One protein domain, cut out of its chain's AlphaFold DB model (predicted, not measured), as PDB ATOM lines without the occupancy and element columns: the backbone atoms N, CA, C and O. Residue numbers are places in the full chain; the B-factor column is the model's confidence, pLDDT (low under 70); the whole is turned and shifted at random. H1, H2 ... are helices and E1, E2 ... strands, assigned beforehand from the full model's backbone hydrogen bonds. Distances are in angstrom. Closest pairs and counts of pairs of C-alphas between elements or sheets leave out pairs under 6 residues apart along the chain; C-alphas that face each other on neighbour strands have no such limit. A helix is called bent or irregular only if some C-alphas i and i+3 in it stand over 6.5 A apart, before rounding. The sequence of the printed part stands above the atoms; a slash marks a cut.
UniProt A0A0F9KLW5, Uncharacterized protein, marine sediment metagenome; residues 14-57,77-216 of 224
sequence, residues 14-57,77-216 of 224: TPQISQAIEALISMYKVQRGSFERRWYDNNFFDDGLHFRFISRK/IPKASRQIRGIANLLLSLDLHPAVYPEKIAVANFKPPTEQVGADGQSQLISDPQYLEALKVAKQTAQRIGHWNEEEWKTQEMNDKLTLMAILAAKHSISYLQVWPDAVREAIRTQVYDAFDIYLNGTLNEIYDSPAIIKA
ATOM      1  N   THR A  14      16.360  27.599  15.955       73.12
ATOM      2  CA  THR A  14      15.700  28.898  16.191       73.12
ATOM      3  C   THR A  14      14.935  29.022  17.524       73.12
ATOM      4  O   THR A  14      15.106  30.039  18.197       73.12
ATOM      5  N   PRO A  15      14.131  28.034  17.980       76.25
ATOM      6  CA  PRO A  15      13.424  28.141  19.263       76.25
ATOM      7  C   PRO A  15      14.336  28.082  20.501       76.25
ATOM      8  O   PRO A  15      13.954  28.571  21.562       76.25
ATOM      9  N   GLN A  16      15.537  27.511  20.395       80.69
ATOM     10  CA  GLN A  16      16.480  27.366  21.512       80.69
ATOM     11  C   GLN A  16      17.367  28.603  21.705       80.69
ATOM     12  O   GLN A  16      17.945  28.787  22.777       80.69
ATOM     13  N   ILE A  17      17.442  29.483  20.701       80.44
ATOM     14  CA  ILE A  17      18.262  30.701  20.746       80.44
ATOM     15  C   ILE A  17      17.823  31.613  21.900       80.44
ATOM     16  O   ILE A  17      18.671  32.109  22.638       80.44
ATOM     17  N   SER A  18      16.513  31.782  22.118       81.62
ATOM     18  CA  SER A  18      15.993  32.625  23.209       81.62
ATOM     19  C   SER A  18      16.442  32.123  24.583       81.62
ATOM     20  O   SER A  18      16.937  32.897  25.397       81.62
ATOM     21  N   GLN A  19      16.344  30.810  24.819       85.06
ATOM     22  CA  GLN A  19      16.762  30.194  26.082       85.06
ATOM     23  C   GLN A  19      18.275  30.319  26.296       85.06
ATOM     24  O   GLN A  19      18.723  30.598  27.408       85.06
ATOM     25  N   ALA A  20      19.069  30.159  25.233       81.62
ATOM     26  CA  ALA A  20      20.516  30.338  25.294       81.62
ATOM     27  C   ALA A  20      20.906  31.791  25.625       81.62
ATOM     28  O   ALA A  20      21.792  32.014  26.452       81.62
ATOM     29  N   ILE A  21      20.218  32.776  25.037       82.19
ATOM     30  CA  ILE A  21      20.431  34.200  25.327       82.19
ATOM     31  C   ILE A  21      20.045  34.525  26.774       82.19
ATOM     32  O   ILE A  21      20.816  35.171  27.482       82.19
ATOM     33  N   GLU A  22      18.891  34.059  27.252       84.81
ATOM     34  CA  GLU A  22      18.456  34.280  28.638       84.81
ATOM     35  C   GLU A  22      19.419  33.659  29.655       84.81
ATOM     36  O   GLU A  22      19.774  34.301  30.650       84.81
ATOM     37  N   ALA A  23      19.898  32.441  29.388       84.19
ATOM     38  CA  ALA A  23      20.903  31.782  30.214       84.19
ATOM     39  C   ALA A  23      22.212  32.587  30.259       84.19
ATOM     40  O   ALA A  23      22.787  32.776  31.334       84.19
ATOM     41  N   LEU A  24      22.647  33.117  29.114       81.50
ATOM     42  CA  LEU A  24      23.832  33.961  29.004       81.50
ATOM     43  C   LEU A  24      23.656  35.269  29.793       81.50
ATOM     44  O   LEU A  24      24.512  35.607  30.611       81.50
ATOM     45  N   ILE A  25      22.520  35.959  29.654       82.12
ATOM     46  CA  ILE A  25      22.201  37.168  30.433       82.12
ATOM     47  C   ILE A  25      22.212  36.873  31.940       82.12
ATOM     48  O   ILE A  25      22.781  37.642  32.718       82.12
ATOM     49  N   SER A  26      21.597  35.766  32.362       83.25
ATOM     50  CA  SER A  26      21.547  35.361  33.770       83.25
ATOM     51  C   SER A  26      22.943  35.090  34.338       83.25
ATOM     52  O   SER A  26      23.295  35.616  35.397       83.25
ATOM     53  N   MET A  27      23.781  34.358  33.592       82.44
ATOM     54  CA  MET A  27      25.175  34.090  33.955       82.44
ATOM     55  C   MET A  27      25.940  35.391  34.228       82.44
ATOM     56  O   MET A  27      26.562  35.539  35.281       82.44
ATOM     57  N   TYR A  28      25.856  36.357  33.314       79.44
ATOM     58  CA  TYR A  28      26.547  37.632  33.480       79.44
ATOM     59  C   TYR A  28      25.986  38.485  34.631       79.44
ATOM     60  O   TYR A  28      26.756  39.130  35.345       79.44
ATOM     61  N   LYS A  29      24.664  38.470  34.865       79.19
ATOM     62  CA  LYS A  29      24.049  39.155  36.019       79.19
ATOM     63  C   LYS A  29      24.593  38.624  37.346       79.19
ATOM     64  O   LYS A  29      24.918  39.414  38.232       79.19
ATOM     65  N   VAL A  30      24.722  37.304  37.480       79.25
ATOM     66  CA  VAL A  30      25.262  36.669  38.694       79.25
ATOM     67  C   VAL A  30      26.741  37.007  38.882       79.25
ATOM     68  O   VAL A  30      27.147  37.350  39.993       79.25
ATOM     69  N   GLN A  31      27.541  36.971  37.809       74.44
ATOM     70  CA  GLN A  31      28.959  37.344  37.874       74.44
ATOM     71  C   GLN A  31      29.141  38.780  38.392       74.44
ATOM     72  O   GLN A  31      29.935  39.002  39.309       74.44
ATOM     73  N   ARG A  32      28.351  39.735  37.881       71.56
ATOM     74  CA  ARG A  32      28.425  41.162  38.237       71.56
ATOM     75  C   ARG A  32      28.253  41.442  39.733       71.56
ATOM     76  O   ARG A  32      29.033  42.213  40.291       71.56
ATOM     77  N   GLY A  33      27.281  40.811  40.398       68.81
ATOM     78  CA  GLY A  33      26.916  41.149  41.784       68.81
ATOM     79  C   GLY A  33      28.068  41.042  42.798       68.81
ATOM     80  O   GLY A  33      28.079  41.742  43.808       68.81
ATOM     81  N   SER A  34      29.077  40.211  42.522       66.38
ATOM     82  CA  SER A  34      30.253  40.060  43.391       66.38
ATOM     83  C   SER A  34      31.285  41.198  43.269       66.38
ATOM     84  O   SER A  34      32.026  41.457  44.223       66.38
ATOM     85  N   PHE A  35      31.319  41.903  42.132       64.94
ATOM     86  CA  PHE A  35      32.333  42.918  41.819       64.94
ATOM     87  C   PHE A  35      31.922  44.342  42.223       64.94
ATOM     88  O   PHE A  35      32.788  45.133  42.601       64.94
ATOM     89  N   GLU A  36      30.621  44.657  42.249       63.84
ATOM     90  CA  GLU A  36      30.105  46.013  42.534       63.84
ATOM     91  C   GLU A  36      30.543  46.571  43.895       63.84
ATOM     92  O   GLU A  36      30.760  47.771  44.052       63.84
ATOM     93  N   ARG A  37      30.714  45.708  44.899       58.59
ATOM     94  CA  ARG A  37      31.121  46.143  46.241       58.59
ATOM     95  C   ARG A  37      32.625  46.390  46.359       58.59
ATOM     96  O   ARG A  37      33.033  47.293  47.078       58.59
ATOM     97  N   ARG A  38      33.442  45.617  45.636       61.91
ATOM     98  CA  ARG A  38      34.907  45.778  45.617       61.91
ATOM     99  C   ARG A  38      35.334  47.028  44.845       61.91
ATOM    100  O   ARG A  38      36.355  47.621  45.174       61.91
ATOM    101  N   TRP A  39      34.529  47.447  43.867       63.66
ATOM    102  CA  TRP A  39      34.696  48.697  43.120       63.66
ATOM    103  C   TRP A  39      34.766  49.928  44.030       63.66
ATOM    104  O   TRP A  39      35.717  50.705  43.944       63.66
ATOM    105  N   TYR A  40      33.782  50.083  44.922       61.44
ATOM    106  CA  TYR A  40      33.690  51.245  45.806       61.44
ATOM    107  C   TYR A  40      34.882  51.318  46.772       61.44
ATOM    108  O   TYR A  40      35.462  52.384  46.966       61.44
ATOM    109  N   ASP A  41      35.296  50.173  47.316       61.88
ATOM    110  CA  ASP A  41      36.390  50.109  48.285       61.88
ATOM    111  C   ASP A  41      37.765  50.382  47.631       61.88
ATOM    112  O   ASP A  41      38.591  51.087  48.212       61.88
ATOM    113  N   ASN A  42      37.997  49.902  46.399       63.94
ATOM    114  CA  ASN A  42      39.264  50.111  45.685       63.94
ATOM    115  C   ASN A  42      39.416  51.546  45.153       63.94
ATOM    116  O   ASN A  42      40.466  52.162  45.331       63.94
ATOM    117  N   ASN A  43      38.363  52.116  44.552       68.19
ATOM    118  CA  ASN A  43      38.431  53.467  43.983       68.19
ATOM    119  C   ASN A  43      38.699  54.539  45.051       68.19
ATOM    120  O   ASN A  43      39.500  55.450  44.835       68.19
ATOM    121  N   PHE A  44      38.086  54.404  46.230       65.94
ATOM    122  CA  PHE A  44      38.262  55.354  47.327       65.94
ATOM    123  C   PHE A  44      39.657  55.288  47.959       65.94
ATOM    124  O   PHE A  44      40.156  56.309  48.436       65.94
ATOM    125  N   PHE A  45      40.309  54.124  47.960       66.25
ATOM    126  CA  PHE A  45      41.657  53.983  48.506       66.25
ATOM    127  C   PHE A  45      42.692  54.703  47.628       66.25
ATOM    128  O   PHE A  45      43.427  55.570  48.110       66.25
ATOM    129  N   ASP A  46      42.681  54.435  46.320       67.94
ATOM    130  CA  ASP A  46      43.648  55.008  45.377       67.94
ATOM    131  C   ASP A  46      43.500  56.527  45.212       67.94
ATOM    132  O   ASP A  46      44.502  57.241  45.097       67.94
ATOM    133  N   ASP A  47      42.268  57.042  45.297       69.88
ATOM    134  CA  ASP A  47      41.972  58.478  45.194       69.88
ATOM    135  C   ASP A  47      42.247  59.257  46.487       69.88
ATOM    136  O   ASP A  47      42.054  60.474  46.555       69.88
ATOM    137  N   GLY A  48      42.723  58.591  47.541       67.69
ATOM    138  CA  GLY A  48      42.975  59.262  48.809       67.69
ATOM    139  C   GLY A  48      41.712  59.490  49.641       67.69
ATOM    140  O   GLY A  48      41.764  60.197  50.638       67.69
ATOM    141  N   LEU A  49      40.588  58.870  49.304       72.38
ATOM    142  CA  LEU A  49      39.313  58.992  50.012       72.38
ATOM    143  C   LEU A  49      39.098  57.890  51.063       72.38
ATOM    144  O   LEU A  49      37.965  57.617  51.440       72.38
ATOM    145  N   HIS A  50      40.185  57.323  51.593       72.94
ATOM    146  CA  HIS A  50      40.259  56.268  52.618       72.94
ATOM    147  C   HIS A  50      39.248  56.357  53.779       72.94
ATOM    148  O   HIS A  50      38.929  55.348  54.398       72.94
ATOM    149  N   PHE A  51      38.797  57.564  54.127       73.44
ATOM    150  CA  PHE A  51      37.921  57.826  55.274       73.44
ATOM    151  C   PHE A  51      36.482  58.174  54.887       73.44
ATOM    152  O   PHE A  51      35.679  58.499  55.765       73.44
ATOM    153  N   ARG A  52      36.150  58.117  53.594       75.31
ATOM    154  CA  ARG A  52      34.799  58.336  53.088       75.31
ATOM    155  C   ARG A  52      34.094  57.005  52.875       75.31
ATOM    156  O   ARG A  52      34.664  56.075  52.322       75.31
ATOM    157  N   PHE A  53      32.844  56.930  53.308       71.62
ATOM    158  CA  PHE A  53      31.997  55.757  53.111       71.62
ATOM    159  C   PHE A  53      30.537  56.180  52.934       71.62
ATOM    160  O   PHE A  53      30.110  57.212  53.459       71.62
ATOM    161  N   ILE A  54      29.751  55.375  52.217       73.00
ATOM    162  CA  ILE A  54      28.301  55.577  52.110       73.00
ATOM    163  C   ILE A  54      27.629  55.074  53.389       73.00
ATOM    164  O   ILE A  54      27.713  53.898  53.757       73.00
ATOM    165  N   SER A  55      26.913  55.967  54.068       74.06
ATOM    166  CA  SER A  55      26.061  55.603  55.195       74.06
ATOM    167  C   SER A  55      24.848  54.814  54.717       74.06
ATOM    168  O   SER A  55      24.009  55.332  53.984       74.06
ATOM    169  N   ARG A  56      24.682  53.586  55.217       72.12
ATOM    170  CA  ARG A  56      23.500  52.755  54.924       72.12
ATOM    171  C   ARG A  56      22.186  53.346  55.438       72.12
ATOM    172  O   ARG A  56      21.132  52.990  54.934       72.12
ATOM    173  N   LYS A  57      22.241  54.215  56.453       78.06
ATOM    174  CA  LYS A  57      21.045  54.826  57.053       78.06
ATOM    175  C   LYS A  57      20.560  56.050  56.284       78.06
ATOM    176  O   LYS A  57      19.371  56.326  56.278       78.06
ATOM    177  N   ILE A  77      46.573  59.202  52.867       71.00
ATOM    178  CA  ILE A  77      47.935  59.019  52.360       71.00
ATOM    179  C   ILE A  77      47.845  58.762  50.849       71.00
ATOM    180  O   ILE A  77      47.673  57.621  50.435       71.00
ATOM    181  N   PRO A  78      47.969  59.788  49.985       70.44
ATOM    182  CA  PRO A  78      47.799  59.634  48.540       70.44
ATOM    183  C   PRO A  78      49.075  59.090  47.868       70.44
ATOM    184  O   PRO A  78      49.544  59.643  46.871       70.44
ATOM    185  N   LYS A  79      49.708  58.054  48.438       72.69
ATOM    186  CA  LYS A  79      50.968  57.507  47.905       72.69
ATOM    187  C   LYS A  79      50.740  56.857  46.536       72.69
ATOM    188  O   LYS A  79      51.460  57.195  45.599       72.69
ATOM    189  N   ALA A  80      49.693  56.041  46.416       73.56
ATOM    190  CA  ALA A  80      49.284  55.405  45.164       73.56
ATOM    191  C   ALA A  80      48.914  56.448  44.096       73.56
ATOM    192  O   ALA A  80      49.515  56.471  43.030       73.56
ATOM    193  N   SER A  81      48.048  57.413  44.427       76.12
ATOM    194  CA  SER A  81      47.688  58.548  43.555       76.12
ATOM    195  C   SER A  81      48.890  59.286  42.942       76.12
ATOM    196  O   SER A  81      48.865  59.669  41.770       76.12
ATOM    197  N   ARG A  82      49.951  59.531  43.726       80.62
ATOM    198  CA  ARG A  82      51.172  60.183  43.221       80.62
ATOM    199  C   ARG A  82      51.968  59.268  42.295       80.62
ATOM    200  O   ARG A  82      52.489  59.749  41.295       80.62
ATOM    201  N   GLN A  83      52.055  57.979  42.615       82.38
ATOM    202  CA  GLN A  83      52.739  56.987  41.783       82.38
ATOM    203  C   GLN A  83      52.014  56.781  40.448       82.38
ATOM    204  O   GLN A  83      52.658  56.846  39.406       82.38
ATOM    205  N   ILE A  84      50.685  56.642  40.473       80.19
ATOM    206  CA  ILE A  84      49.826  56.523  39.287       80.19
ATOM    207  C   ILE A  84      50.027  57.728  38.368       80.19
ATOM    208  O   ILE A  84      50.298  57.561  37.183       80.19
ATOM    209  N   ARG A  85      49.993  58.950  38.919       79.50
ATOM    210  CA  ARG A  85      50.266  60.169  38.140       79.50
ATOM    211  C   ARG A  85      51.686  60.217  37.579       79.50
ATOM    212  O   ARG A  85      51.865  60.634  36.444       79.50
ATOM    213  N   GLY A  86      52.687  59.786  38.347       83.19
ATOM    214  CA  GLY A  86      54.070  59.715  37.872       83.19
ATOM    215  C   GLY A  86      54.241  58.767  36.682       83.19
ATOM    216  O   GLY A  86      54.881  59.134  35.700       83.19
ATOM    217  N   ILE A  87      53.626  57.580  36.742       80.88
ATOM    218  CA  ILE A  87      53.645  56.597  35.650       80.88
ATOM    219  C   ILE A  87      52.863  57.116  34.441       80.88
ATOM    220  O   ILE A  87      53.370  57.044  33.327       80.88
ATOM    221  N   ALA A  88      51.673  57.684  34.651       77.44
ATOM    222  CA  ALA A  88      50.886  58.276  33.573       77.44
ATOM    223  C   ALA A  88      51.674  59.378  32.851       77.44
ATOM    224  O   ALA A  88      51.803  59.335  31.636       77.44
ATOM    225  N   ASN A  89      52.304  60.300  33.586       82.12
ATOM    226  CA  ASN A  89      53.131  61.352  32.992       82.12
ATOM    227  C   ASN A  89      54.323  60.796  32.197       82.12
ATOM    228  O   ASN A  89      54.686  61.368  31.174       82.12
ATOM    229  N   LEU A  90      54.933  59.693  32.643       82.75
ATOM    230  CA  LEU A  90      56.003  59.029  31.894       82.75
ATOM    231  C   LEU A  90      55.474  58.426  30.589       82.75
ATOM    232  O   LEU A  90      56.070  58.633  29.537       82.75
ATOM    233  N   LEU A  91      54.350  57.710  30.642       76.50
ATOM    234  CA  LEU A  91      53.738  57.104  29.456       76.50
ATOM    235  C   LEU A  91      53.273  58.161  28.446       76.50
ATOM    236  O   LEU A  91      53.360  57.933  27.246       76.50
ATOM    237  N   LEU A  92      52.850  59.324  28.934       75.69
ATOM    238  CA  LEU A  92      52.373  60.448  28.126       75.69
ATOM    239  C   LEU A  92      53.468  61.407  27.684       75.69
ATOM    240  O   LEU A  92      53.218  62.283  26.864       75.69
ATOM    241  N   SER A  93      54.689  61.236  28.189       80.75
ATOM    242  CA  SER A  93      55.848  61.922  27.618       80.75
ATOM    243  C   SER A  93      56.164  61.435  26.199       80.75
ATOM    244  O   SER A  93      56.881  62.108  25.463       80.75
ATOM    245  N   LEU A  94      55.623  60.273  25.817       79.50
ATOM    246  CA  LEU A  94      55.706  59.726  24.474       79.50
ATOM    247  C   LEU A  94      54.561  60.292  23.634       79.50
ATOM    248  O   LEU A  94      53.391  60.104  23.964       79.50
ATOM    249  N   ASP A  95      54.900  60.947  22.528       82.06
ATOM    250  CA  ASP A  95      53.913  61.410  21.556       82.06
ATOM    251  C   ASP A  95      53.420  60.225  20.709       82.06
ATOM    252  O   ASP A  95      54.073  59.770  19.759       82.06
ATOM    253  N   LEU A  96      52.293  59.650  21.133       83.00
ATOM    254  CA  LEU A  96      51.682  58.490  20.495       83.00
ATOM    255  C   LEU A  96      50.953  58.917  19.220       83.00
ATOM    256  O   LEU A  96      50.020  59.715  19.260       83.00
ATOM    257  N   HIS A  97      51.338  58.317  18.099       84.81
ATOM    258  CA  HIS A  97      50.728  58.554  16.796       84.81
ATOM    259  C   HIS A  97      50.319  57.229  16.140       84.81
ATOM    260  O   HIS A  97      51.000  56.210  16.318       84.81
ATOM    261  N   PRO A  98      49.215  57.208  15.374       88.50
ATOM    262  CA  PRO A  98      48.795  56.011  14.664       88.50
ATOM    263  C   PRO A  98      49.788  55.700  13.536       88.50
ATOM    264  O   PRO A  98      50.058  56.538  12.680       88.50
ATOM    265  N   ALA A  99      50.312  54.474  13.511       89.88
ATOM    266  CA  ALA A  99      51.191  53.999  12.447       89.88
ATOM    267  C   ALA A  99      50.463  52.965  11.580       89.88
ATOM    268  O   ALA A  99      49.962  51.958  12.082       89.88
ATOM    269  N   VAL A 100      50.426  53.202  10.267       92.69
ATOM    270  CA  VAL A 100      49.834  52.282   9.287       92.69
ATOM    271  C   VAL A 100      50.942  51.738   8.398       92.69
ATOM    272  O   VAL A 100      51.582  52.479   7.651       92.69
ATOM    273  N   TYR A 101      51.173  50.431   8.478       92.56
ATOM    274  CA  TYR A 101      52.161  49.757   7.644       92.56
ATOM    275  C   TYR A 101      51.537  49.297   6.322       92.56
ATOM    276  O   TYR A 101      50.381  48.870   6.309       92.56
ATOM    277  N   PRO A 102      52.287  49.349   5.205       93.31
ATOM    278  CA  PRO A 102      51.822  48.803   3.940       93.31
ATOM    279  C   PRO A 102      51.628  47.291   4.028       93.31
ATOM    280  O   PRO A 102      52.374  46.586   4.714       93.31
ATOM    281  N   GLU A 103      50.632  46.800   3.295       90.25
ATOM    282  CA  GLU A 103      50.348  45.374   3.200       90.25
ATOM    283  C   GLU A 103      51.556  44.613   2.639       90.25
ATOM    284  O   GLU A 103      52.234  45.056   1.705       90.25
ATOM    285  N   LYS A 104      51.844  43.449   3.229       89.31
ATOM    286  CA  LYS A 104      52.937  42.589   2.778       89.31
ATOM    287  C   LYS A 104      52.504  41.831   1.528       89.31
ATOM    288  O   LYS A 104      51.669  40.937   1.599       89.31
ATOM    289  N   ILE A 105      53.129  42.150   0.402       84.56
ATOM    290  CA  ILE A 105      52.845  41.503  -0.881       84.56
ATOM    291  C   ILE A 105      53.710  40.253  -1.030       84.56
ATOM    292  O   ILE A 105      54.941  40.335  -1.074       84.56
ATOM    293  N   ALA A 106      53.062  39.092  -1.125       83.88
ATOM    294  CA  ALA A 106      53.742  37.824  -1.347       83.88
ATOM    295  C   ALA A 106      54.312  37.750  -2.772       83.88
ATOM    296  O   ALA A 106      53.574  37.822  -3.752       83.88
ATOM    297  N   VAL A 107      55.629  37.545  -2.881       79.44
ATOM    298  CA  VAL A 107      56.346  37.412  -4.166       79.44
ATOM    299  C   VAL A 107      55.843  36.209  -4.976       79.44
ATOM    300  O   VAL A 107      55.864  36.243  -6.198       79.44
ATOM    301  N   ALA A 108      55.319  35.180  -4.301       78.00
ATOM    302  CA  ALA A 108      54.790  33.962  -4.921       78.00
ATOM    303  C   ALA A 108      53.612  34.198  -5.886       78.00
ATOM    304  O   ALA A 108      53.346  33.353  -6.733       78.00
ATOM    305  N   ASN A 109      52.918  35.334  -5.768       78.00
ATOM    306  CA  ASN A 109      51.782  35.675  -6.627       78.00
ATOM    307  C   ASN A 109      52.204  36.339  -7.951       78.00
ATOM    308  O   ASN A 109      51.347  36.641  -8.779       78.00
ATOM    309  N   PHE A 110      53.502  36.589  -8.145       80.25
ATOM    310  CA  PHE A 110      54.065  37.294  -9.299       80.25
ATOM    311  C   PHE A 110      55.093  36.417 -10.012       80.25
ATOM    312  O   PHE A 110      55.540  35.404  -9.464       80.25
ATOM    313  N   LYS A 111      55.475  36.775 -11.245       75.00
ATOM    314  CA  LYS A 111      56.493  35.994 -11.951       75.00
ATOM    315  C   LYS A 111      57.825  36.111 -11.206       75.00
ATOM    316  O   LYS A 111      58.149  37.187 -10.691       75.00
ATOM    317  N   PRO A 112      58.605  35.017 -11.139       72.56
ATOM    318  CA  PRO A 112      59.912  35.056 -10.511       72.56
ATOM    319  C   PRO A 112      60.790  36.112 -11.204       72.56
ATOM    320  O   PRO A 112      60.705  36.265 -12.427       72.56
ATOM    321  N   PRO A 113      61.602  36.862 -10.438       68.38
ATOM    322  CA  PRO A 113      62.468  37.889 -10.998       68.38
ATOM    323  C   PRO A 113      63.390  37.279 -12.054       68.38
ATOM    324  O   PRO A 113      63.989  36.226 -11.837       68.38
ATOM    325  N   THR A 114      63.473  37.934 -13.212       66.56
ATOM    326  CA  THR A 114      64.331  37.471 -14.308       66.56
ATOM    327  C   THR A 114      65.713  38.080 -14.115       66.56
ATOM    328  O   THR A 114      65.830  39.297 -13.963       66.56
ATOM    329  N   GLU A 115      66.763  37.265 -14.123       63.91
ATOM    330  CA  GLU A 115      68.132  37.779 -14.166       63.91
ATOM    331  C   GLU A 115      68.436  38.279 -15.581       63.91
ATOM    332  O   GLU A 115      68.371  37.517 -16.547       63.91
ATOM    333  N   GLN A 116      68.759  39.564 -15.712       60.84
ATOM    334  CA  GLN A 116      69.357  40.101 -16.930       60.84
ATOM    335  C   GLN A 116      70.812  40.468 -16.642       60.84
ATOM    336  O   GLN A 116      71.118  41.177 -15.682       60.84
ATOM    337  N   VAL A 117      71.717  39.958 -17.478       57.22
ATOM    338  CA  VAL A 117      73.139  40.308 -17.439       57.22
ATOM    339  C   VAL A 117      73.305  41.601 -18.229       57.22
ATOM    340  O   VAL A 117      73.071  41.624 -19.438       57.22
ATOM    341  N   GLY A 118      73.649  42.691 -17.543       59.41
ATOM    342  CA  GLY A 118      73.957  43.960 -18.198       59.41
ATOM    343  C   GLY A 118      75.247  43.874 -19.024       59.41
ATOM    344  O   GLY A 118      76.080  42.996 -18.795       59.41
ATOM    345  N   ALA A 119      75.449  44.817 -19.951       55.66
ATOM    346  CA  ALA A 119      76.663  44.915 -20.777       55.66
ATOM    347  C   ALA A 119      77.971  45.018 -19.955       55.66
ATOM    348  O   ALA A 119      79.042  44.691 -20.459       55.66
ATOM    349  N   ASP A 120      77.862  45.389 -18.676       61.44
ATOM    350  CA  ASP A 120      78.965  45.541 -17.721       61.44
ATOM    351  C   ASP A 120      79.290  44.245 -16.943       61.44
ATOM    352  O   ASP A 120      80.079  44.257 -15.999       61.44
ATOM    353  N   GLY A 121      78.658  43.116 -17.290       62.59
ATOM    354  CA  GLY A 121      78.877  41.817 -16.641       62.59
ATOM    355  C   GLY A 121      78.248  41.672 -15.248       62.59
ATOM    356  O   GLY A 121      78.454  40.652 -14.592       62.59
ATOM    357  N   GLN A 122      77.470  42.657 -14.786       59.16
ATOM    358  CA  GLN A 122      76.723  42.575 -13.529       59.16
ATOM    359  C   GLN A 122      75.308  42.029 -13.767       59.16
ATOM    360  O   GLN A 122      74.542  42.574 -14.567       59.16
ATOM    361  N   SER A 123      74.957  40.958 -13.051       57.44
ATOM    362  CA  SER A 123      73.603  40.402 -13.027       57.44
ATOM    363  C   SER A 123      72.686  41.308 -12.209       57.44
ATOM    364  O   SER A 123      72.884  41.470 -11.003       57.44
ATOM    365  N   GLN A 124      71.672  41.892 -12.846       61.97
ATOM    366  CA  GLN A 124      70.603  42.606 -12.151       61.97
ATOM    367  C   GLN A 124      69.342  41.739 -12.150       61.97
ATOM    368  O   GLN A 124      68.858  41.303 -13.196       61.97
ATOM    369  N   LEU A 125      68.810  41.479 -10.955       66.31
ATOM    370  CA  LEU A 125      67.505  40.849 -10.774       66.31
ATOM    371  C   LEU A 125      66.426  41.877 -11.118       66.31
ATOM    372  O   LEU A 125      66.174  42.802 -10.345       66.31
ATOM    373  N   ILE A 126      65.787  41.724 -12.276       65.50
ATOM    374  CA  ILE A 126      64.669  42.579 -12.665       65.50
ATOM    375  C   ILE A 126      63.401  41.988 -12.061       65.50
ATOM    376  O   ILE A 126      62.915  40.931 -12.466       65.50
ATOM    377  N   SER A 127      62.877  42.679 -11.051       68.19
ATOM    378  CA  SER A 127      61.571  42.387 -10.467       68.19
ATOM    379  C   SER A 127      60.455  42.648 -11.477       68.19
ATOM    380  O   SER A 127      60.486  43.652 -12.190       68.19
ATOM    381  N   ASP A 128      59.453  41.771 -11.484       78.38
ATOM    382  CA  ASP A 128      58.280  41.856 -12.355       78.38
ATOM    383  C   ASP A 128      57.610  43.248 -12.224       78.38
ATOM    384  O   ASP A 128      57.362  43.701 -11.098       78.38
ATOM    385  N   PRO A 129      57.307  43.966 -13.324       82.75
ATOM    386  CA  PRO A 129      56.720  45.309 -13.255       82.75
ATOM    387  C   PRO A 129      55.394  45.344 -12.481       82.75
ATOM    388  O   PRO A 129      55.124  46.317 -11.779       82.75
ATOM    389  N   GLN A 130      54.617  44.257 -12.525       83.75
ATOM    390  CA  GLN A 130      53.369  44.111 -11.768       83.75
ATOM    391  C   GLN A 130      53.600  44.045 -10.252       83.75
ATOM    392  O   GLN A 130      52.817  44.599  -9.483       83.75
ATOM    393  N   TYR A 131      54.694  43.422  -9.806       83.50
ATOM    394  CA  TYR A 131      55.057  43.374  -8.388       83.50
ATOM    395  C   TYR A 131      55.446  44.763  -7.870       83.50
ATOM    396  O   TYR A 131      55.017  45.184  -6.794       83.50
ATOM    397  N   LEU A 132      56.218  45.516  -8.662       85.06
ATOM    398  CA  LEU A 132      56.586  46.894  -8.336       85.06
ATOM    399  C   LEU A 132      55.370  47.824  -8.292       85.06
ATOM    400  O   LEU A 132      55.295  48.697  -7.425       85.06
ATOM    401  N   GLU A 133      54.423  47.652  -9.212       89.50
ATOM    402  CA  GLU A 133      53.170  48.406  -9.220       89.50
ATOM    403  C   GLU A 133      52.314  48.077  -7.995       89.50
ATOM    404  O   GLU A 133      51.898  48.991  -7.283       89.50
ATOM    405  N   ALA A 134      52.153  46.795  -7.666       87.00
ATOM    406  CA  ALA A 134      51.427  46.371  -6.475       87.00
ATOM    407  C   ALA A 134      52.057  46.950  -5.194       87.00
ATOM    408  O   ALA A 134      51.348  47.480  -4.338       87.00
ATOM    409  N   LEU A 135      53.393  46.950  -5.084       89.19
ATOM    410  CA  LEU A 135      54.103  47.575  -3.960       89.19
ATOM    411  C   LEU A 135      53.859  49.084  -3.879       89.19
ATOM    412  O   LEU A 135      53.738  49.630  -2.780       89.19
ATOM    413  N   LYS A 136      53.800  49.778  -5.021       92.06
ATOM    414  CA  LYS A 136      53.467  51.209  -5.060       92.06
ATOM    415  C   LYS A 136      52.035  51.450  -4.599       92.06
ATOM    416  O   LYS A 136      51.828  52.340  -3.778       92.06
ATOM    417  N   VAL A 137      51.079  50.646  -5.064       93.50
ATOM    418  CA  VAL A 137      49.672  50.738  -4.650       93.50
ATOM    419  C   VAL A 137      49.543  50.503  -3.147       93.50
ATOM    420  O   VAL A 137      48.973  51.342  -2.459       93.50
ATOM    421  N   ALA A 138      50.148  49.444  -2.602       91.44
ATOM    422  CA  ALA A 138      50.110  49.165  -1.163       91.44
ATOM    423  C   ALA A 138      50.698  50.315  -0.327       91.44
ATOM    424  O   ALA A 138      50.125  50.697   0.696       91.44
ATOM    425  N   LYS A 139      51.806  50.921  -0.780       94.19
ATOM    426  CA  LYS A 139      52.392  52.107  -0.137       94.19
ATOM    427  C   LYS A 139      51.462  53.317  -0.193       94.19
ATOM    428  O   LYS A 139      51.271  53.972   0.825       94.19
ATOM    429  N   GLN A 140      50.874  53.606  -1.353       94.75
ATOM    430  CA  GLN A 140      49.946  54.728  -1.514       94.75
ATOM    431  C   GLN A 140      48.684  54.546  -0.668       94.75
ATOM    432  O   GLN A 140      48.231  55.493  -0.031       94.75
ATOM    433  N   THR A 141      48.135  53.334  -0.616       94.62
ATOM    434  CA  THR A 141      46.980  53.010   0.225       94.62
ATOM    435  C   THR A 141      47.304  53.216   1.701       94.62
ATOM    436  O   THR A 141      46.556  53.903   2.391       94.62
ATOM    437  N   ALA A 142      48.448  52.717   2.177       93.88
ATOM    438  CA  ALA A 142      48.874  52.928   3.561       93.88
ATOM    439  C   ALA A 142      49.084  54.412   3.894       93.88
ATOM    440  O   ALA A 142      48.686  54.848   4.967       93.88
ATOM    441  N   GLN A 143      49.639  55.203   2.968       93.62
ATOM    442  CA  GLN A 143      49.774  56.654   3.140       93.62
ATOM    443  C   GLN A 143      48.415  57.353   3.249       93.62
ATOM    444  O   GLN A 143      48.240  58.196   4.124       93.62
ATOM    445  N   ARG A 144      47.441  56.989   2.403       94.00
ATOM    446  CA  ARG A 144      46.081  57.555   2.454       94.00
ATOM    447  C   ARG A 144      45.370  57.213   3.762       94.00
ATOM    448  O   ARG A 144      44.809  58.102   4.390       94.00
ATOM    449  N   ILE A 145      45.428  55.947   4.181       93.38
ATOM    450  CA  ILE A 145      44.836  55.497   5.449       93.38
ATOM    451  C   ILE A 145      45.548  56.164   6.629       93.38
ATOM    452  O   ILE A 145      44.892  56.604   7.564       93.38
ATOM    453  N   GLY A 146      46.879  56.268   6.581       93.81
ATOM    454  CA  GLY A 146      47.677  56.935   7.605       93.81
ATOM    455  C   GLY A 146      47.297  58.404   7.771       93.81
ATOM    456  O   GLY A 146      47.033  58.829   8.888       93.81
ATOM    457  N   HIS A 147      47.186  59.144   6.664       93.12
ATOM    458  CA  HIS A 147      46.755  60.544   6.678       93.12
ATOM    459  C   HIS A 147      45.362  60.706   7.290       93.12
ATOM    460  O   HIS A 147      45.176  61.500   8.205       93.12
ATOM    461  N   TRP A 148      44.396  59.914   6.823       92.25
ATOM    462  CA  TRP A 148      43.033  59.963   7.346       92.25
ATOM    463  C   TRP A 148      42.971  59.591   8.838       92.25
ATOM    464  O   TRP A 148      42.320  60.278   9.621       92.25
ATOM    465  N   ASN A 149      43.713  58.564   9.266       91.50
ATOM    466  CA  ASN A 149      43.816  58.199  10.680       91.50
ATOM    467  C   ASN A 149      44.420  59.326  11.523       91.50
ATOM    468  O   ASN A 149      43.999  59.508  12.658       91.50
ATOM    469  N   GLU A 150      45.402  60.065  11.007       91.06
ATOM    470  CA  GLU A 150      46.016  61.186  11.721       91.06
ATOM    471  C   GLU A 150      45.039  62.363  11.894       91.06
ATOM    472  O   GLU A 150      44.994  62.986  12.958       91.06
ATOM    473  N   GLU A 151      44.223  62.647  10.878       91.06
ATOM    474  CA  GLU A 151      43.157  63.654  10.947       91.06
ATOM    475  C   GLU A 151      42.074  63.265  11.962       91.06
ATOM    476  O   GLU A 151      41.703  64.070  12.825       91.06
ATOM    477  N   GLU A 152      41.612  62.012  11.925       89.88
ATOM    478  CA  GLU A 152      40.643  61.488  12.892       89.88
ATOM    479  C   GLU A 152      41.218  61.445  14.314       89.88
ATOM    480  O   GLU A 152      40.528  61.786  15.276       89.88
ATOM    481  N   TRP A 153      42.498  61.098  14.473       90.25
ATOM    482  CA  TRP A 153      43.177  61.071  15.771       90.25
ATOM    483  C   TRP A 153      43.146  62.433  16.466       90.25
ATOM    484  O   TRP A 153      42.849  62.519  17.663       90.25
ATOM    485  N   LYS A 154      43.408  63.502  15.702       89.06
ATOM    486  CA  LYS A 154      43.336  64.891  16.177       89.06
ATOM    487  C   LYS A 154      41.895  65.295  16.476       89.06
ATOM    488  O   LYS A 154      41.626  65.821  17.551       89.06
ATOM    489  N   THR A 155      40.967  64.994  15.570       90.00
ATOM    490  CA  THR A 155      39.538  65.337  15.706       90.00
ATOM    491  C   THR A 155      38.896  64.688  16.934       90.00
ATOM    492  O   THR A 155      38.027  65.275  17.575       90.00
ATOM    493  N   GLN A 156      39.325  63.476  17.284       87.50
ATOM    494  CA  GLN A 156      38.805  62.723  18.424       87.50
ATOM    495  C   GLN A 156      39.516  63.022  19.748       87.50
ATOM    496  O   GLN A 156      39.191  62.352  20.731       87.50
ATOM    497  N   GLU A 157      40.468  63.962  19.783       88.62
ATOM    498  CA  GLU A 157      41.280  64.274  20.972       88.62
ATOM    499  C   GLU A 157      41.895  63.001  21.581       88.62
ATOM    500  O   GLU A 157      41.830  62.738  22.785       88.62
ATOM    501  N   MET A 158      42.449  62.135  20.725       89.25
ATOM    502  CA  MET A 158      42.845  60.789  21.139       89.25
ATOM    503  C   MET A 158      43.944  60.795  22.210       89.25
ATOM    504  O   MET A 158      43.969  59.911  23.061       89.25
ATOM    505  N   ASN A 159      44.801  61.816  22.231       86.62
ATOM    506  CA  ASN A 159      45.849  61.965  23.243       86.62
ATOM    507  C   ASN A 159      45.270  62.081  24.665       86.62
ATOM    508  O   ASN A 159      45.771  61.443  25.594       86.62
ATOM    509  N   ASP A 160      44.167  62.811  24.832       87.19
ATOM    510  CA  ASP A 160      43.493  62.954  26.126       87.19
ATOM    511  C   ASP A 160      42.787  61.655  26.526       87.19
ATOM    512  O   ASP A 160      42.812  61.236  27.686       87.19
ATOM    513  N   LYS A 161      42.214  60.948  25.547       90.19
ATOM    514  CA  LYS A 161      41.609  59.627  25.766       90.19
ATOM    515  C   LYS A 161      42.651  58.587  26.168       90.19
ATOM    516  O   LYS A 161      42.425  57.846  27.120       90.19
ATOM    517  N   LEU A 162      43.810  58.563  25.518       87.94
ATOM    518  CA  LEU A 162      44.917  57.676  25.877       87.94
ATOM    519  C   LEU A 162      45.516  58.024  27.240       87.94
ATOM    520  O   LEU A 162      45.857  57.122  28.001       87.94
ATOM    521  N   THR A 163      45.565  59.311  27.589       85.50
ATOM    522  CA  THR A 163      45.898  59.783  28.942       85.50
ATOM    523  C   THR A 163      44.959  59.197  29.977       85.50
ATOM    524  O   THR A 163      45.404  58.580  30.949       85.50
ATOM    525  N   LEU A 164      43.655  59.340  29.751       87.56
ATOM    526  CA  LEU A 164      42.646  58.797  30.643       87.56
ATOM    527  C   LEU A 164      42.754  57.270  30.744       87.56
ATOM    528  O   LEU A 164      42.743  56.735  31.849       87.56
ATOM    529  N   MET A 165      42.936  56.577  29.620       89.25
ATOM    530  CA  MET A 165      43.156  55.130  29.598       89.25
ATOM    531  C   MET A 165      44.383  54.721  30.407       89.25
ATOM    532  O   MET A 165      44.284  53.824  31.233       89.25
ATOM    533  N   ALA A 166      45.526  55.382  30.223       86.75
ATOM    534  CA  ALA A 166      46.749  55.060  30.952       86.75
ATOM    535  C   ALA A 166      46.577  55.245  32.467       86.75
ATOM    536  O   ALA A 166      47.036  54.412  33.248       86.75
ATOM    537  N   ILE A 167      45.873  56.300  32.889       84.62
ATOM    538  CA  ILE A 167      45.548  56.538  34.302       84.62
ATOM    539  C   ILE A 167      44.635  55.430  34.840       84.62
ATOM    540  O   ILE A 167      44.914  54.876  35.904       84.62
ATOM    541  N   LEU A 168      43.572  55.086  34.108       86.38
ATOM    542  CA  LEU A 168      42.629  54.034  34.501       86.38
ATOM    543  C   LEU A 168      43.306  52.662  34.544       86.38
ATOM    544  O   LEU A 168      43.144  51.935  35.517       86.38
ATOM    545  N   ALA A 169      44.141  52.335  33.561       86.50
ATOM    546  CA  ALA A 169      44.917  51.103  33.534       86.50
ATOM    547  C   ALA A 169      45.936  51.046  34.681       86.50
ATOM    548  O   ALA A 169      46.101  50.002  35.301       86.50
ATOM    549  N   ALA A 170      46.582  52.158  35.033       82.38
ATOM    550  CA  ALA A 170      47.473  52.203  36.191       82.38
ATOM    551  C   ALA A 170      46.722  52.017  37.525       82.38
ATOM    552  O   ALA A 170      47.296  51.492  38.477       82.38
ATOM    553  N   LYS A 171      45.449  52.423  37.595       79.81
ATOM    554  CA  LYS A 171      44.597  52.288  38.786       79.81
ATOM    555  C   LYS A 171      43.932  50.910  38.892       79.81
ATOM    556  O   LYS A 171      43.837  50.336  39.971       79.81
ATOM    557  N   HIS A 172      43.487  50.354  37.770       79.94
ATOM    558  CA  HIS A 172      42.627  49.166  37.720       79.94
ATOM    559  C   HIS A 172      43.236  47.992  36.953       79.94
ATOM    560  O   HIS A 172      42.573  46.984  36.734       79.94
ATOM    561  N   SER A 173      44.508  48.099  36.565       81.81
ATOM    562  CA  SER A 173      45.252  47.164  35.700       81.81
ATOM    563  C   SER A 173      44.745  47.064  34.256       81.81
ATOM    564  O   SER A 173      45.465  46.557  33.399       81.81
ATOM    565  N   ILE A 174      43.539  47.553  33.961       84.81
ATOM    566  CA  ILE A 174      42.929  47.521  32.633       84.81
ATOM    567  C   ILE A 174      42.041  48.750  32.413       84.81
ATOM    568  O   ILE A 174      41.495  49.319  33.354       84.81
ATOM    569  N   SER A 175      41.901  49.155  31.155       89.19
ATOM    570  CA  SER A 175      40.980  50.196  30.693       89.19
ATOM    571  C   SER A 175      40.520  49.843  29.285       89.19
ATOM    572  O   SER A 175      41.274  49.198  28.552       89.19
ATOM    573  N   TYR A 176      39.341  50.304  28.875       90.38
ATOM    574  CA  TYR A 176      38.780  49.968  27.568       90.38
ATOM    575  C   TYR A 176      38.559  51.214  26.713       90.38
ATOM    576  O   TYR A 176      38.175  52.267  27.215       90.38
ATOM    577  N   LEU A 177      38.758  51.075  25.401       91.81
ATOM    578  CA  LEU A 177      38.372  52.067  24.402       91.81
ATOM    579  C   LEU A 177      37.329  51.440  23.490       91.81
ATOM    580  O   LEU A 177      37.613  50.471  22.787       91.81
ATOM    581  N   GLN A 178      36.124  51.993  23.489       91.38
ATOM    582  CA  GLN A 178      35.124  51.637  22.499       91.38
ATOM    583  C   GLN A 178      35.329  52.518  21.269       91.38
ATOM    584  O   GLN A 178      35.387  53.739  21.396       91.38
ATOM    585  N   VAL A 179      35.388  51.898  20.091       91.44
ATOM    586  CA  VAL A 179      35.405  52.571  18.789       91.44
ATOM    587  C   VAL A 179      34.188  52.092  18.010       91.44
ATOM    588  O   VAL A 179      33.971  50.886  17.902       91.44
ATOM    589  N   TRP A 180      33.365  53.010  17.508       91.75
ATOM    590  CA  TRP A 180      32.191  52.651  16.716       91.75
ATOM    591  C   TRP A 180      31.870  53.714  15.660       91.75
ATOM    592  O   TRP A 180      32.132  54.897  15.886       91.75
ATOM    593  N   PRO A 181      31.296  53.319  14.512       93.31
ATOM    594  CA  PRO A 181      30.790  54.271  13.536       93.31
ATOM    595  C   PRO A 181      29.458  54.863  14.015       93.31
ATOM    596  O   PRO A 181      28.550  54.142  14.432       93.31
ATOM    597  N   ASP A 182      29.329  56.181  13.943       90.62
ATOM    598  CA  ASP A 182      28.079  56.909  14.133       90.62
ATOM    599  C   ASP A 182      27.492  57.230  12.756       90.62
ATOM    600  O   ASP A 182      27.936  58.154  12.075       90.62
ATOM    601  N   ALA A 183      26.502  56.436  12.343       90.06
ATOM    602  CA  ALA A 183      25.877  56.551  11.027       90.06
ATOM    603  C   ALA A 183      25.104  57.866  10.831       90.06
ATOM    604  O   ALA A 183      24.891  58.277   9.698       90.06
ATOM    605  N   VAL A 184      24.676  58.529  11.912       89.31
ATOM    606  CA  VAL A 184      23.905  59.780  11.820       89.31
ATOM    607  C   VAL A 184      24.830  60.965  11.588       89.31
ATOM    608  O   VAL A 184      24.495  61.886  10.849       89.31
ATOM    609  N   ARG A 185      25.990  60.959  12.247       84.00
ATOM    610  CA  ARG A 185      26.973  62.044  12.156       84.00
ATOM    611  C   ARG A 185      28.093  61.767  11.156       84.00
ATOM    612  O   ARG A 185      29.012  62.573  11.089       84.00
ATOM    613  N   GLU A 186      28.028  60.634  10.454       84.75
ATOM    614  CA  GLU A 186      29.050  60.148   9.515       84.75
ATOM    615  C   GLU A 186      30.471  60.236  10.094       84.75
ATOM    616  O   GLU A 186      31.423  60.627   9.427       84.75
ATOM    617  N   ALA A 187      30.609  59.892  11.377       85.50
ATOM    618  CA  ALA A 187      31.845  60.067  12.128       85.50
ATOM    619  C   ALA A 187      32.200  58.799  12.896       85.50
ATOM    620  O   ALA A 187      31.323  58.053  13.337       85.50
ATOM    621  N   ILE A 188      33.488  58.581  13.140       88.75
ATOM    622  CA  ILE A 188      33.906  57.596  14.134       88.75
ATOM    623  C   ILE A 188      33.742  58.215  15.515       88.75
ATOM    624  O   ILE A 188      34.052  59.380  15.747       88.75
ATOM    625  N   ARG A 189      33.218  57.442  16.456       90.38
ATOM    626  CA  ARG A 189      33.111  57.833  17.856       90.38
ATOM    627  C   ARG A 189      33.996  56.941  18.692       90.38
ATOM    628  O   ARG A 189      34.105  55.738  18.459       90.38
ATOM    629  N   THR A 190      34.629  57.569  19.672       92.44
ATOM    630  CA  THR A 190      35.508  56.889  20.611       92.44
ATOM    631  C   THR A 190      35.194  57.311  22.036       92.44
ATOM    632  O   THR A 190      34.977  58.494  22.310       92.44
ATOM    633  N   GLN A 191      35.158  56.339  22.943       91.44
ATOM    634  CA  GLN A 191      34.884  56.571  24.358       91.44
ATOM    635  C   GLN A 191      35.697  55.623  25.223       91.44
ATOM    636  O   GLN A 191      35.757  54.420  24.962       91.44
ATOM    637  N   VAL A 192      36.313  56.196  26.250       91.44
ATOM    638  CA  VAL A 192      37.092  55.468  27.245       91.44
ATOM    639  C   VAL A 192      36.163  54.996  28.352       91.44
ATOM    640  O   VAL A 192      35.296  55.746  28.800       91.44
ATOM    641  N   TYR A 193      36.369  53.761  28.780       88.94
ATOM    642  CA  TYR A 193      35.628  53.109  29.842       88.94
ATOM    643  C   TYR A 193      36.584  52.563  30.895       88.94
ATOM    644  O   TYR A 193      37.682  52.082  30.585       88.94
ATOM    645  N   ASP A 194      36.138  52.622  32.144       84.44
ATOM    646  CA  ASP A 194      36.827  52.005  33.265       84.44
ATOM    647  C   ASP A 194      36.674  50.468  33.208       84.44
ATOM    648  O   ASP A 194      35.745  49.926  32.601       84.44
ATOM    649  N   ALA A 195      37.570  49.749  33.879       79.44
ATOM    650  CA  ALA A 195      37.511  48.316  34.125       79.44
ATOM    651  C   ALA A 195      36.158  47.845  34.686       79.44
ATOM    652  O   ALA A 195      35.782  46.694  34.489       79.44
ATOM    653  N   PHE A 196      35.435  48.719  35.391       77.62
ATOM    654  CA  PHE A 196      34.152  48.405  36.026       77.62
ATOM    655  C   PHE A 196      32.929  48.740  35.171       77.62
ATOM    656  O   PHE A 196      31.827  48.280  35.480       77.62
ATOM    657  N   ASP A 197      33.106  49.520  34.106       79.94
ATOM    658  CA  ASP A 197      32.027  49.818  33.164       79.94
ATOM    659  C   ASP A 197      31.825  48.666  32.177       79.94
ATOM    660  O   ASP A 197      30.744  48.512  31.607       79.94
ATOM    661  N   ILE A 198      32.855  47.842  31.975       84.62
ATOM    662  CA  ILE A 198      32.870  46.757  30.998       84.62
ATOM    663  C   ILE A 198      33.034  45.415  31.703       84.62
ATOM    664  O   ILE A 198      34.025  45.152  32.377       84.62
ATOM    665  N   TYR A 199      32.071  44.528  31.479       79.25
ATOM    666  CA  TYR A 199      32.055  43.179  32.024       79.25
ATOM    667  C   TYR A 199      32.323  42.172  30.915       79.25
ATOM    668  O   TYR A 199      31.586  42.079  29.928       79.25
ATOM    669  N   LEU A 200      33.381  41.400  31.128       78.31
ATOM    670  CA  LEU A 200      33.789  40.280  30.293       78.31
ATOM    671  C   LEU A 200      33.594  38.978  31.061       78.31
ATOM    672  O   LEU A 200      33.534  38.965  32.293       78.31
ATOM    673  N   ASN A 201      33.524  37.864  30.337       74.75
ATOM    674  CA  ASN A 201      33.525  36.565  30.989       74.75
ATOM    675  C   ASN A 201      34.930  36.269  31.546       74.75
ATOM    676  O   ASN A 201      35.851  35.966  30.791       74.75
ATOM    677  N   GLY A 202      35.084  36.339  32.871       66.38
ATOM    678  CA  GLY A 202      36.380  36.239  33.555       66.38
ATOM    679  C   GLY A 202      37.087  34.882  33.459       66.38
ATOM    680  O   GLY A 202      38.197  34.743  33.962       66.38
ATOM    681  N   THR A 203      36.471  33.871  32.839       72.69
ATOM    682  CA  THR A 203      37.121  32.576  32.569       72.69
ATOM    683  C   THR A 203      37.945  32.563  31.280       72.69
ATOM    684  O   THR A 203      38.544  31.538  30.961       72.69
ATOM    685  N   LEU A 204      37.910  33.643  30.500       76.56
ATOM    686  CA  LEU A 204      38.532  33.724  29.182       76.56
ATOM    687  C   LEU A 204      39.797  34.578  29.227       76.56
ATOM    688  O   LEU A 204      39.873  35.551  29.974       76.56
ATOM    689  N   ASN A 205      40.785  34.200  28.414       75.81
ATOM    690  CA  ASN A 205      42.068  34.900  28.340       75.81
ATOM    691  C   ASN A 205      42.038  36.063  27.343       75.81
ATOM    692  O   ASN A 205      42.776  37.030  27.515       75.81
ATOM    693  N   GLU A 206      41.198  35.975  26.310       78.81
ATOM    694  CA  GLU A 206      41.085  36.983  25.261       78.81
ATOM    695  C   GLU A 206      39.677  37.577  25.225       78.81
ATOM    696  O   GLU A 206      38.675  36.877  25.380       78.81
ATOM    697  N   ILE A 207      39.596  38.884  24.967       79.56
ATOM    698  CA  ILE A 207      38.312  39.577  24.814       79.56
ATOM    699  C   ILE A 207      37.518  39.044  23.613       79.56
ATOM    700  O   ILE A 207      36.292  38.992  23.667       79.56
ATOM    701  N   TYR A 208      38.220  38.597  22.567       81.88
ATOM    702  CA  TYR A 208      37.637  38.050  21.340       81.88
ATOM    703  C   TYR A 208      36.977  36.684  21.538       81.88
ATOM    704  O   TYR A 208      36.090  36.324  20.771       81.88
ATOM    705  N   ASP A 209      37.364  35.954  22.586       80.62
ATOM    706  CA  ASP A 209      36.719  34.695  22.953       80.62
ATOM    707  C   ASP A 209      35.412  34.927  23.727       80.62
ATOM    708  O   ASP A 209      34.621  33.996  23.913       80.62
ATOM    709  N   SER A 210      35.181  36.149  24.228       80.81
ATOM    710  CA  SER A 210      33.987  36.460  25.010       80.81
ATOM    711  C   SER A 210      32.758  36.494  24.103       80.81
ATOM    712  O   SER A 210      32.712  37.301  23.175       80.81
ATOM    713  N   PRO A 211      31.720  35.681  24.380       78.50
ATOM    714  CA  PRO A 211      30.529  35.623  23.534       78.50
ATOM    715  C   PRO A 211      29.723  36.928  23.581       78.50
ATOM    716  O   PRO A 211      28.962  37.228  22.667       78.50
ATOM    717  N   ALA A 212      29.881  37.702  24.655       81.69
ATOM    718  CA  ALA A 212      29.312  39.029  24.795       81.69
ATOM    719  C   ALA A 212      30.230  39.929  25.628       81.69
ATOM    720  O   ALA A 212      31.042  39.465  26.434       81.69
ATOM    721  N   ILE A 213      30.051  41.234  25.448       83.25
ATOM    722  CA  ILE A 213      30.641  42.282  26.273       83.25
ATOM    723  C   ILE A 213      29.477  43.075  26.846       83.25
ATOM    724  O   ILE A 213      28.640  43.579  26.096       83.25
ATOM    725  N   ILE A 214      29.403  43.176  28.169       83.00
ATOM    726  CA  ILE A 214      28.339  43.940  28.817       83.00
ATOM    727  C   ILE A 214      28.891  45.284  29.234       83.00
ATOM    728  O   ILE A 214      29.866  45.366  29.973       83.00
ATOM    729  N   LYS A 215      28.212  46.334  28.788       86.25
ATOM    730  CA  LYS A 215      28.483  47.700  29.200       86.25
ATOM    731  C   LYS A 215      27.480  48.122  30.266       86.25
ATOM    732  O   LYS A 215      26.272  48.064  30.035       86.25
ATOM    733  N   ALA A 216      27.969  48.559  31.418       79.25
ATOM    734  CA  ALA A 216      27.157  49.250  32.399       79.25
ATOM    735  C   ALA A 216      26.943  50.698  31.954       79.25
ATOM    736  O   ALA A 216      27.873  51.393  31.551       79.25
TER     737      ALA A 216
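Overview. This is residues 14 to 57 and 77 to 216 of the 224 residues of an uncharacterized protein of marine sediment metagenome (UniProt A0A0F9KLW5). A small core, in which helix H5 packs between helix H3 and the strand hairpin E4 E5, has a long arm made by helix H4, with the small hairpin E2 E3 as a head at its far end. Away from that head, H2 lies near H3 with E1 beyond it, apart from H3 and beside H2, where the C-alphas of Phe 44 and Arg 52 come within 7.4 A, and residues 14 to 23 of H1 stick out. The printed part has 184 residues with five named helices and five named strands, in the order H1 H2 E1 H3 E2 E3 H4 H5 E4 E5; the class is mixed, helices and strands, with two antiparallel sheets of two strands each. The whole is extended, with a radius of gyration of the C-alphas of 25.8 A and spans of 95 by 54 by 35 A.

Arrangement. E4, residues 175 to 182, and E5, residues 187 to 194, form an antiparallel hairpin at 158 degrees; N 178 and O 191 are 2.9 A apart, within hydrogen-bond range. The closest C-alphas of E5 and H5, residues 158 to 172, are those of Asp 194 and Leu 168, 6.3 A apart. H3, residues 79 to 92, touches H5, closest at the C-alphas of Ala 88 and Ile 167, 5.7 A; they run opposite ways at a shallow tilt of 34 degrees, only just short of steep. H4, residues 129 to 155, is close to H5 but not clearly touching, with the C-alphas of Trp 153 and Asn 159 closest at 8.0 A; their lines are about perpendicular at 76 degrees. E2, residues 114 to 117, and E3, residues 123 to 126, form an antiparallel hairpin at 146 degrees, with N 116 and O 124 within hydrogen-bond range at 3.1 A. H2, residues 36 to 46, is close to H3 but not clearly touching; the closest C-alphas, of Asp 46 and Ala 80, are 5.7 A apart. H1, residues 14 to 33, and H2 meet only through their link. E1, residues 52 to 54, pairs with no named strand. Every O i to N i+4 pair is within hydrogen-bond range in H3, H4 and H5, against 14 of 16 in H1 and 5 of 7 in H2.

Along the chain. H4 is 39.2 A long, from C-alpha 129 at (56.720, 45.309, -13.255) to C-alpha 155 at (39.538, 65.337, 15.706). H1 is 30.5 A long and begins at (15.700, 28.898, 16.191); it is irregular, but only just: C-alphas 15 and 18 are 6.50 A apart. E5 is 23.2 A, E4 22.0 A, H5 20.3 A and H3 20.0 A long.

Size, cuts and confidence. The two C-alphas farthest apart, of Lys 57 and Ala 119, are 96.2 A apart. Residues 58 to 76 are not printed, and C-alphas 57 and 77 are 27.6 A apart across this cut. The link from H3 to E2, residues 93 to 113, is long. The mean pLDDT of the printed part is 80.3; residues 33 to 48, 113 to 127 and 202 are under 70.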